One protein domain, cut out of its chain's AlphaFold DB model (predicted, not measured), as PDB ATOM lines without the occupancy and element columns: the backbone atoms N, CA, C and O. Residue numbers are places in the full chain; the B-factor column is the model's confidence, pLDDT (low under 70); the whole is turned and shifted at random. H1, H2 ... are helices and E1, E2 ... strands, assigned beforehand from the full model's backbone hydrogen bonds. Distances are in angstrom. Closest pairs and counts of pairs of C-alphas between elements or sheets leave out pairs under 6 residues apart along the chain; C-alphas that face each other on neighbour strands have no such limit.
ATOM      1  N   PRO A  71      36.088  -4.806 -33.781       65.38
ATOM      2  CA  PRO A  71      36.269  -5.145 -35.201       65.38
ATOM      3  C   PRO A  71      35.582  -4.184 -36.187       65.38
ATOM      4  O   PRO A  71      35.385  -4.501 -37.362       65.38
ATOM      5  N   LYS A  72      35.129  -3.021 -35.716       83.62
ATOM      6  CA  LYS A  72      34.232  -2.139 -36.458       83.62
ATOM      7  C   LYS A  72      34.901  -0.800 -36.764       83.62
ATOM      8  O   LYS A  72      35.491  -0.217 -35.851       83.62
ATOM      9  N   PRO A  73      34.760  -0.272 -37.993       88.19
ATOM     10  CA  PRO A  73      35.371   0.999 -38.387       88.19
ATOM     11  C   PRO A  73      34.903   2.166 -37.501       88.19
ATOM     12  O   PRO A  73      35.648   3.116 -37.266       88.19
ATOM     13  N   GLU A  74      33.696   2.068 -36.933       90.31
ATOM     14  CA  GLU A  74      33.156   2.993 -35.939       90.31
ATOM     15  C   GLU A  74      34.075   3.180 -34.735       90.31
ATOM     16  O   GLU A  74      34.233   4.297 -34.246       90.31
ATOM     17  N   ALA A  75      34.609   2.080 -34.205       89.12
ATOM     18  CA  ALA A  75      35.406   2.101 -32.992       89.12
ATOM     19  C   ALA A  75      36.773   2.726 -33.259       89.12
ATOM     20  O   ALA A  75      37.176   3.621 -32.525       89.12
ATOM     21  N   THR A  76      37.413   2.341 -34.365       88.06
ATOM     22  CA  THR A  76      38.662   2.951 -34.828       88.06
ATOM     23  C   THR A  76      38.500   4.461 -35.007       88.06
ATOM     24  O   THR A  76      39.224   5.237 -34.386       88.06
ATOM     25  N   ALA A  77      37.503   4.911 -35.779       91.38
ATOM     26  CA  ALA A  77      37.264   6.341 -35.994       91.38
ATOM     27  C   ALA A  77      36.969   7.092 -34.682       91.38
ATOM     28  O   ALA A  77      37.381   8.242 -34.510       91.38
ATOM     29  N   ARG A  78      36.289   6.439 -33.730       92.56
ATOM     30  CA  ARG A  78      36.004   6.996 -32.404       92.56
ATOM     31  C   ARG A  78      37.276   7.220 -31.593       92.56
ATOM     32  O   ARG A  78      37.460   8.326 -31.092       92.56
ATOM     33  N   SER A  79      38.128   6.204 -31.472       88.38
ATOM     34  CA  SER A  79      39.357   6.271 -30.673       88.38
ATOM     35  C   SER A  79      40.330   7.305 -31.239       88.38
ATOM     36  O   SER A  79      40.826   8.146 -30.492       88.38
ATOM     37  N   PHE A  80      40.494   7.355 -32.565       87.12
ATOM     38  CA  PHE A  80      41.306   8.391 -33.212       87.12
ATOM     39  C   PHE A  80      40.778   9.801 -32.953       87.12
ATOM     40  O   PHE A  80      41.532  10.704 -32.595       87.12
ATOM     41  N   MET A  81      39.475  10.015 -33.129       92.12
ATOM     42  CA  MET A  81      38.893  11.337 -32.921       92.12
ATOM     43  C   MET A  81      38.976  11.778 -31.455       92.12
ATOM     44  O   MET A  81      39.198  12.959 -31.187       92.12
ATOM     45  N   ALA A  82      38.827  10.838 -30.518       87.88
ATOM     46  CA  ALA A  82      38.971  11.085 -29.090       87.88
ATOM     47  C   ALA A  82      40.380  11.585 -28.749       87.88
ATOM     48  O   ALA A  82      40.522  12.598 -28.067       87.88
ATOM     49  N   GLU A  83      41.410  10.951 -29.313       86.38
ATOM     50  CA  GLU A  83      42.805  11.373 -29.162       86.38
ATOM     51  C   GLU A  83      43.054  12.758 -29.788       86.38
ATOM     52  O   GLU A  83      43.596  13.654 -29.144       86.38
ATOM     53  N   ILE A  84      42.571  12.989 -31.015       86.06
ATOM     54  CA  ILE A  84      42.744  14.262 -31.745       86.06
ATOM     55  C   ILE A  84      42.043  15.441 -31.056       86.06
ATOM     56  O   ILE A  84      42.477  16.597 -31.166       86.06
ATOM     57  N   ALA A  85      40.901  15.193 -30.420       86.62
ATOM     58  CA  ALA A  85      40.159  16.209 -29.681       86.62
ATOM     59  C   ALA A  85      40.508  16.249 -28.188       86.62
ATOM     60  O   ALA A  85      40.074  17.183 -27.519       86.62
ATOM     61  N   ASN A  86      41.317  15.308 -27.691       90.19
ATOM     62  CA  ASN A  86      41.615  15.129 -26.272       90.19
ATOM     63  C   ASN A  86      40.331  15.068 -25.416       90.19
ATOM     64  O   ASN A  86      40.155  15.830 -24.465       90.19
ATOM     65  N   VAL A  87      39.407  14.191 -25.814       90.12
ATOM     66  CA  VAL A  87      38.108  13.960 -25.158       90.12
ATOM     67  C   VAL A  87      37.903  12.476 -24.878       90.12
ATOM     68  O   VAL A  87      38.594  11.628 -25.437       90.12
ATOM     69  N   ASP A  88      36.926  12.149 -24.035       91.25
ATOM     70  CA  ASP A  88      36.537  10.759 -23.803       91.25
ATOM     71  C   ASP A  88      35.930  10.150 -25.092       91.25
ATOM     72  O   ASP A  88      35.049  10.774 -25.702       91.25
ATOM     73  N   PRO A  89      36.337   8.935 -25.520       87.75
ATOM     74  CA  PRO A  89      35.762   8.261 -26.686       87.75
ATOM     75  C   PRO A  89      34.234   8.131 -26.652       87.75
ATOM     76  O   PRO A  89      33.592   8.169 -27.702       87.75
ATOM     77  N   ALA A  90      33.615   8.012 -25.476       91.31
ATOM     78  CA  ALA A  90      32.163   7.942 -25.325       91.31
ATOM     79  C   ALA A  90      31.447   9.230 -25.767       91.31
ATOM     80  O   ALA A  90      30.265   9.187 -26.108       91.31
ATOM     81  N   GLN A  91      32.153  10.363 -25.791       92.44
ATOM     82  CA  GLN A  91      31.618  11.659 -26.206       92.44
ATOM     83  C   GLN A  91      31.749  11.910 -27.714       92.44
ATOM     84  O   GLN A  91      31.178  12.871 -28.234       92.44
ATOM     85  N   VAL A  92      32.494  11.064 -28.427       92.19
ATOM     86  CA  VAL A  92      32.652  11.165 -29.876       92.19
ATOM     87  C   VAL A  92      31.476  10.485 -30.570       92.19
ATOM     88  O   VAL A  92      31.214   9.290 -30.402       92.19
ATOM     89  N   ARG A  93      30.794  11.242 -31.428       93.56
ATOM     90  CA  ARG A  93      29.777  10.706 -32.331       93.56
ATOM     91  C   ARG A  93      30.452  10.230 -33.610       93.56
ATOM     92  O   ARG A  93      31.203  10.986 -34.209       93.56
ATOM     93  N   VAL A  94      30.135   9.021 -34.062       93.50
ATOM     94  CA  VAL A  94      30.640   8.481 -35.332       93.50
ATOM     95  C   VAL A  94      29.471   8.143 -36.245       93.50
ATOM     96  O   VAL A  94      28.506   7.516 -35.805       93.50
ATOM     97  N   LEU A  95      29.562   8.571 -37.499       94.06
ATOM     98  CA  LEU A  95      28.722   8.129 -38.601       94.06
ATOM     99  C   LEU A  95      29.588   7.309 -39.552       94.06
ATOM    100  O   LEU A  95      30.657   7.764 -39.943       94.06
ATOM    101  N   VAL A  96      29.130   6.124 -39.938       92.88
ATOM    102  CA  VAL A  96      29.784   5.364 -41.004       92.88
ATOM    103  C   VAL A  96      29.066   5.648 -42.302       92.88
ATOM    104  O   VAL A  96      27.895   5.309 -42.458       92.88
ATOM    105  N   ASP A  97      29.776   6.313 -43.204       89.44
ATOM    106  CA  ASP A  97      29.248   6.771 -44.482       89.44
ATOM    107  C   ASP A  97      29.189   5.614 -45.487       89.44
ATOM    108  O   ASP A  97      28.228   5.485 -46.244       89.44
ATOM    109  N   SER A  98      30.204   4.744 -45.487       87.88
ATOM    110  CA  SER A  98      30.223   3.534 -46.313       87.88
ATOM    111  C   SER A  98      31.118   2.450 -45.716       87.88
ATOM    112  O   SER A  98      32.139   2.751 -45.100       87.88
ATOM    113  N   VAL A  99      30.745   1.187 -45.924       88.44
ATOM    114  CA  VAL A  99      31.571   0.012 -45.611       88.44
ATOM    115  C   VAL A  99      31.507  -0.944 -46.790       88.44
ATOM    116  O   VAL A  99      30.428  -1.246 -47.300       88.44
ATOM    117  N   SER A 100      32.666  -1.428 -47.211       82.38
ATOM    118  CA  SER A 100      32.838  -2.482 -48.202       82.38
ATOM    119  C   SER A 100      33.802  -3.544 -47.672       82.38
ATOM    120  O   SER A 100      34.383  -3.397 -46.597       82.38
ATOM    121  N   THR A 101      34.014  -4.607 -48.450       76.62
ATOM    122  CA  THR A 101      35.018  -5.641 -48.149       76.62
ATOM    123  C   THR A 101      36.439  -5.082 -48.052       76.62
ATOM    124  O   THR A 101      37.279  -5.687 -47.400       76.62
ATOM    125  N   TRP A 102      36.722  -3.947 -48.698       76.56
ATOM    126  CA  TRP A 102      38.081  -3.418 -48.844       76.56
ATOM    127  C   TRP A 102      38.307  -2.098 -48.125       76.56
ATOM    128  O   TRP A 102      39.445  -1.747 -47.835       76.56
ATOM    129  N   THR A 103      37.243  -1.346 -47.868       84.38
ATOM    130  CA  THR A 103      37.342   0.014 -47.348       84.38
ATOM    131  C   THR A 103      36.154   0.368 -46.469       84.38
ATOM    132  O   THR A 103      35.045  -0.122 -46.679       84.38
ATOM    133  N   ALA A 104      36.371   1.269 -45.520       86.06
ATOM    134  CA  ALA A 104      35.315   1.941 -44.782       86.06
ATOM    135  C   ALA A 104      35.597   3.440 -44.730       86.06
ATOM    136  O   ALA A 104      36.736   3.860 -44.539       86.06
ATOM    137  N   ILE A 105      34.550   4.244 -44.884       90.31
ATOM    138  CA  ILE A 105      34.603   5.687 -44.671       90.31
ATOM    139  C   ILE A 105      33.728   5.997 -43.469       90.31
ATOM    140  O   ILE A 105      32.541   5.664 -43.463       90.31
ATOM    141  N   ALA A 106      34.312   6.630 -42.457       94.00
ATOM    142  CA  ALA A 106      33.581   7.091 -41.290       94.00
ATOM    143  C   ALA A 106      33.903   8.546 -40.995       94.00
ATOM    144  O   ALA A 106      35.039   8.990 -41.129       94.00
ATOM    145  N   THR A 107      32.906   9.275 -40.529       94.25
ATOM    146  CA  THR A 107      33.044  10.645 -40.075       94.25
ATOM    147  C   THR A 107      32.795  10.694 -38.571       94.25
ATOM    148  O   THR A 107      31.729  10.303 -38.094       94.25
ATOM    149  N   ALA A 108      33.777  11.171 -37.808       94.81
ATOM    150  CA  ALA A 108      33.679  11.328 -36.363       94.81
ATOM    151  C   ALA A 108      33.635  12.807 -35.969       94.81
ATOM    152  O   ALA A 108      34.375  13.629 -36.508       94.81
ATOM    153  N   THR A 109      32.789  13.137 -34.999       95.31
ATOM    154  CA  THR A 109      32.579  14.493 -34.491       95.31
ATOM    155  C   THR A 109      32.761  14.510 -32.978       95.31
ATOM    156  O   THR A 109      32.097  13.762 -32.255       95.31
ATOM    157  N   ALA A 110      33.651  15.377 -32.499       95.25
ATOM    158  CA  ALA A 110      33.872  15.617 -31.075       95.25
ATOM    159  C   ALA A 110      32.857  16.635 -30.507       95.25
ATOM    160  O   ALA A 110      32.216  17.360 -31.276       95.25
ATOM    161  N   PRO A 111      32.712  16.742 -29.170       92.44
ATOM    162  CA  PRO A 111      31.784  17.684 -28.529       92.44
ATOM    163  C   PRO A 111      32.022  19.161 -28.870       92.44
ATOM    164  O   PRO A 111      31.084  19.956 -28.876       92.44
ATOM    165  N   ASP A 112      33.264  19.534 -29.188       89.06
ATOM    166  CA  ASP A 112      33.637  20.883 -29.634       89.06
ATOM    167  C   ASP A 112      33.199  21.183 -31.088       89.06
ATOM    168  O   ASP A 112      33.315  22.311 -31.573       89.06
ATOM    169  N   GLY A 113      32.664  20.177 -31.788       88.19
ATOM    170  CA  GLY A 113      32.230  20.239 -33.178       88.19
ATOM    171  C   GLY A 113      33.349  20.060 -34.204       88.19
ATOM    172  O   GLY A 113      33.082  20.185 -35.403       88.19
ATOM    173  N   LYS A 114      34.589  19.759 -33.790       89.12
ATOM    174  CA  LYS A 114      35.632  19.303 -34.718       89.12
ATOM    175  C   LYS A 114      35.159  18.001 -35.360       89.12
ATOM    176  O   LYS A 114      34.676  17.108 -34.667       89.12
ATOM    177  N   THR A 115      35.272  17.914 -36.681       92.38
ATOM    178  CA  THR A 115      34.841  16.738 -37.437       92.38
ATOM    179  C   THR A 115      35.989  16.235 -38.293       92.38
ATOM    180  O   THR A 115      36.623  17.032 -38.980       92.38
ATOM    181  N   CYS A 116      36.241  14.932 -38.263       89.94
ATOM    182  CA  CYS A 116      37.238  14.278 -39.097       89.94
ATOM    183  C   CYS A 116      36.592  13.146 -39.896       89.94
ATOM    184  O   CYS A 116      35.794  12.387 -39.353       89.94
ATOM    185  N   SER A 117      36.932  13.047 -41.178       90.81
ATOM    186  CA  SER A 117      36.612  11.905 -42.029       90.81
ATOM    187  C   SER A 117      37.820  10.979 -42.099       90.81
ATOM    188  O   SER A 117      38.950  11.444 -42.247       90.81
ATOM    189  N   PHE A 118      37.574   9.680 -41.980       86.69
ATOM    190  CA  PHE A 118      38.567   8.618 -41.949       86.69
ATOM    191  C   PHE A 118      38.295   7.658 -43.098       86.69
ATOM    192  O   PHE A 118      37.205   7.093 -43.181       86.69
ATOM    193  N   SER A 119      39.296   7.452 -43.951       86.38
ATOM    194  CA  SER A 119      39.324   6.350 -44.911       86.38
ATOM    195  C   SER A 119      40.124   5.211 -44.303       86.38
ATOM    196  O   SER A 119      41.286   5.394 -43.927       86.38
ATOM    197  N   MET A 120      39.489   4.055 -44.175       86.19
ATOM    198  CA  MET A 120      40.019   2.899 -43.473       86.19
ATOM    199  C   MET A 120      40.022   1.664 -44.363       86.19
ATOM    200  O   MET A 120      39.172   1.531 -45.240       86.19
ATOM    201  N   ILE A 121      40.941   0.742 -44.101       82.25
ATOM    202  CA  ILE A 121      40.994  -0.592 -44.709       82.25
ATOM    203  C   ILE A 121      40.937  -1.652 -43.601       82.25
ATOM    204  O   ILE A 121      41.392  -1.381 -42.484       82.25
ATOM    205  N   PRO A 122      40.360  -2.837 -43.857       78.88
ATOM    206  CA  PRO A 122      40.377  -3.914 -42.878       78.88
ATOM    207  C   PRO A 122      41.820  -4.380 -42.625       78.88
ATOM    208  O   PRO A 122      42.699  -4.163 -43.469       78.88
ATOM    209  N   PRO A 123      42.084  -5.027 -41.479       74.88
ATOM    210  CA  PRO A 123      43.395  -5.604 -41.220       74.88
ATOM    211  C   PRO A 123      43.734  -6.668 -42.283       74.88
ATOM    212  O   PRO A 123      42.847  -7.418 -42.707       74.88
ATOM    213  N   PRO A 124      45.001  -6.767 -42.728       68.56
ATOM    214  CA  PRO A 124      45.421  -7.850 -43.600       68.56
ATOM    215  C   PRO A 124      45.269  -9.197 -42.885       68.56
ATOM    216  O   PRO A 124      45.412  -9.311 -41.665       68.56
ATOM    217  N   ALA A 125      44.974 -10.246 -43.653       70.69
ATOM    218  CA  ALA A 125      44.824 -11.584 -43.098       70.69
ATOM    219  C   ALA A 125      46.122 -12.030 -42.401       70.69
ATOM    220  O   ALA A 125      47.203 -11.936 -42.974       70.69
ATOM    221  N   GLY A 126      46.006 -12.534 -41.168       68.44
ATOM    222  CA  GLY A 126      47.151 -13.018 -40.386       68.44
ATOM    223  C   GLY A 126      47.887 -11.949 -39.573       68.44
ATOM    224  O   GLY A 126      48.869 -12.276 -38.914       68.44
ATOM    225  N   ALA A 127      47.405 -10.702 -39.551       63.03
ATOM    226  CA  ALA A 127      48.073  -9.613 -38.838       63.03
ATOM    227  C   ALA A 127      48.014  -9.720 -37.297       63.03
ATOM    228  O   ALA A 127      48.742  -9.014 -36.602       63.03
ATOM    229  N   GLY A 128      47.181 -10.615 -36.752       66.38
ATOM    230  CA  GLY A 128      47.076 -10.855 -35.306       66.38
ATOM    231  C   GLY A 128      46.330  -9.762 -34.534       66.38
ATOM    232  O   GLY A 128      46.434  -9.713 -33.312       66.38
ATOM    233  N   TYR A 129      45.594  -8.893 -35.232       64.25
ATOM    234  CA  TYR A 129      44.698  -7.902 -34.646       64.25
ATOM    235  C   TYR A 129      43.451  -7.694 -35.515       64.25
ATOM    236  O   TYR A 129      43.518  -7.831 -36.736       64.25
ATOM    237  N   ASP A 130      42.337  -7.310 -34.883       64.25
ATOM    238  CA  ASP A 130      41.023  -7.193 -35.538       64.25
ATOM    239  C   ASP A 130      40.608  -5.737 -35.850       64.25
ATOM    240  O   ASP A 130      39.509  -5.476 -36.341       64.25
ATOM    241  N   GLY A 131      41.480  -4.766 -35.568       68.94
ATOM    242  CA  GLY A 131      41.227  -3.337 -35.774       68.94
ATOM    243  C   GLY A 131      41.338  -2.881 -37.235       68.94
ATOM    244  O   GLY A 131      42.198  -3.340 -37.986       68.94
ATOM    245  N   TRP A 132      40.495  -1.924 -37.634       81.56
ATOM    246  CA  TRP A 132      40.612  -1.251 -38.931       81.56
ATOM    247  C   TRP A 132      41.827  -0.322 -38.956       81.56
ATOM    248  O   TRP A 132      42.139   0.344 -37.968       81.56
ATOM    249  N   LEU A 133      42.492  -0.241 -40.106       79.62
ATOM    250  CA  LEU A 133      43.639   0.633 -40.333       79.62
ATOM    251  C   LEU A 133      43.186   1.940 -40.970       79.62
ATOM    252  O   LEU A 133      42.471   1.912 -41.967       79.62
ATOM    253  N   VAL A 134      43.636   3.079 -40.448       81.69
ATOM    254  CA  VAL A 134      43.360   4.397 -41.039       81.69
ATOM    255  C   VAL A 134      44.404   4.698 -42.115       81.69
ATOM    256  O   VAL A 134      45.579   4.874 -41.809       81.69
ATOM    257  N   GLY A 135      43.974   4.768 -43.376       76.50
ATOM    258  CA  GLY A 135      44.832   5.109 -44.517       76.50
ATOM    259  C   GLY A 135      44.845   6.603 -44.851       76.50
ATOM    260  O   GLY A 135      45.846   7.114 -45.345       76.50
ATOM    261  N   ALA A 136      43.751   7.318 -44.576       76.81
ATOM    262  CA  ALA A 136      43.682   8.768 -44.749       76.81
ATOM    263  C   ALA A 136      42.745   9.413 -43.725       76.81
ATOM    264  O   ALA A 136      41.769   8.802 -43.288       76.81
ATOM    265  N   MET A 137      43.031  10.669 -43.384       85.44
ATOM    266  CA  MET A 137      42.252  11.464 -42.443       85.44
ATOM    267  C   MET A 137      42.161  12.917 -42.919       85.44
ATOM    268  O   MET A 137      43.185  13.534 -43.202       85.44
ATOM    269  N   ASP A 138      40.949  13.471 -42.963       84.19
ATOM    270  CA  ASP A 138      40.695  14.891 -43.249       84.19
ATOM    271  C   ASP A 138      39.862  15.507 -42.122       84.19
ATOM    272  O   ASP A 138      38.735  15.083 -41.868       84.19
ATOM    273  N   CYS A 139      40.414  16.509 -41.438       87.00
ATOM    274  CA  CYS A 139      39.788  17.154 -40.290       87.00
ATOM    275  C   CYS A 139      39.400  18.597 -40.609       87.00
ATOM    276  O   CYS A 139      40.248  19.438 -40.907       87.00
ATOM    277  N   LYS A 140      38.121  18.926 -40.417       80.75
ATOM    278  CA  LYS A 140      37.594  20.286 -40.535       80.75
ATOM    279  C   LYS A 140      37.206  20.826 -39.167       80.75
ATOM    280  O   LYS A 140      36.507  20.185 -38.378       80.75
ATOM    281  N   LYS A 141      37.635  22.058 -38.889       66.00
ATOM    282  CA  LYS A 141      37.136  22.826 -37.745       66.00
ATOM    283  C   LYS A 141      35.761  23.392 -38.097       66.00
ATOM    284  O   LYS A 141      35.558  23.874 -39.217       66.00
ATOM    285  N   ARG A 142      34.831  23.355 -37.140       53.81
ATOM    286  CA  ARG A 142      33.502  23.970 -37.259       53.81
ATOM    287  C   ARG A 142      33.654  25.418 -37.763       53.81
ATOM    288  O   ARG A 142      34.406  26.184 -37.171       53.81
ATOM    289  N   GLY A 143      32.994  25.761 -38.874       44.50
ATOM    290  CA  GLY A 143      33.060  27.094 -39.503       44.50
ATOM    291  C   GLY A 143      33.925  27.214 -40.767       44.50
ATOM    292  O   GLY A 143      33.892  28.249 -41.423       44.50
ATOM    293  N   SER A 144      34.641  26.160 -41.169       44.91
ATOM    294  CA  SER A 144      35.482  26.152 -42.381       44.91
ATOM    295  C   SER A 144      34.685  25.748 -43.634       44.91
ATOM    296  O   SER A 144      35.001  24.748 -44.266       44.91
ATOM    297  N   GLY A 145      33.599  26.465 -43.944       36.44
ATOM    298  CA  GLY A 145      33.005  26.617 -45.290       36.44
ATOM    299  C   GLY A 145      32.654  25.398 -46.166       36.44
ATOM    300  O   GLY A 145      32.284  25.600 -47.316       36.44
TER     301      GLY A 145
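Overview. This is residues 71 to 145 of the 189 residues of an uncharacterized protein of Pseudomonas arsenicoxydans (UniProt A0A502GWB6). A twisted sheet of four strands, E1 to E4, curls round one helix, H1, which covers one face of it; the other face has no named helix. The long loop of residues 122 to 132 reaches to one end of the domain and the last residues, 141 to 145, to the other, and between Gly 126 and Gly 143 they make its length. The printed part has 75 residues, with one named helix and four named strands in the order H1, E1, E2, E3, E4; the sheet's order is E1, E2, E3, E4, antiparallel throughout, and the class is mixed, helices and strands. The whole is compact, with a radius of gyration of the C-alphas of 12.3 A, and elongated in outline, with spans of 41 by 25 by 15 A.

Along the chain. In the sheet, E1 is residues 93 to 99, 17.1 A from first to last C-alpha, and begins at C-alpha 93 at (29.777, 10.706, -32.331). E2 is residues 104 to 109, 16.5 A, and E3 residues 115 to 121, 19.8 A. E4, residues 133 to 140, is the longest strand at 20.6 A; it bends by 59 degrees at residue 136 and ends at C-alpha 140 at (37.594, 20.286, -40.535). H1 is residues 73 to 85, 18.2 A, and begins at C-alpha 73 at (35.371, 0.999, -38.387).

Arrangement. The four strands form a meander, each strand the antiparallel neighbour of the one before. The inner strands E2 and E3 are a hairpin at 158 degrees between their directions, with N 106 and O 118 3.0 A apart, within hydrogen-bond range. E1 and E2 are a hairpin at 164 degrees, with N 95 and O 107 at 2.8 A. E3 and E4 are a hairpin at 162 degrees, with N 117 and O 138 at 2.8 A. The edge strands E1 and E4 are apart. H1 is on the sheet, with 82 pairs of C-alphas within 10 A, and the two make two layers, a helix on one face of a sheet. Its closest C-alphas to E2 are those of Ala 77 and Ala 108, 6.2 A, and to E1 those of Glu 74 and Val 94, 6.1 A. In H1 every O i to N i+4 pair is within hydrogen-bond range.

Size, cuts and confidence. The two C-alphas farthest apart are those of Gly 126 and Gly 143, 42.5 A. The printed part has no cut. The link E3 to E4, 11 residues, is long; E1 to E2 and E2 to E3 are tight, and H1 to E1 is short. The mean pLDDT of the printed part is 82.5; it is under 70 at residues 71, 124, 126 to 131 and 141 to 145.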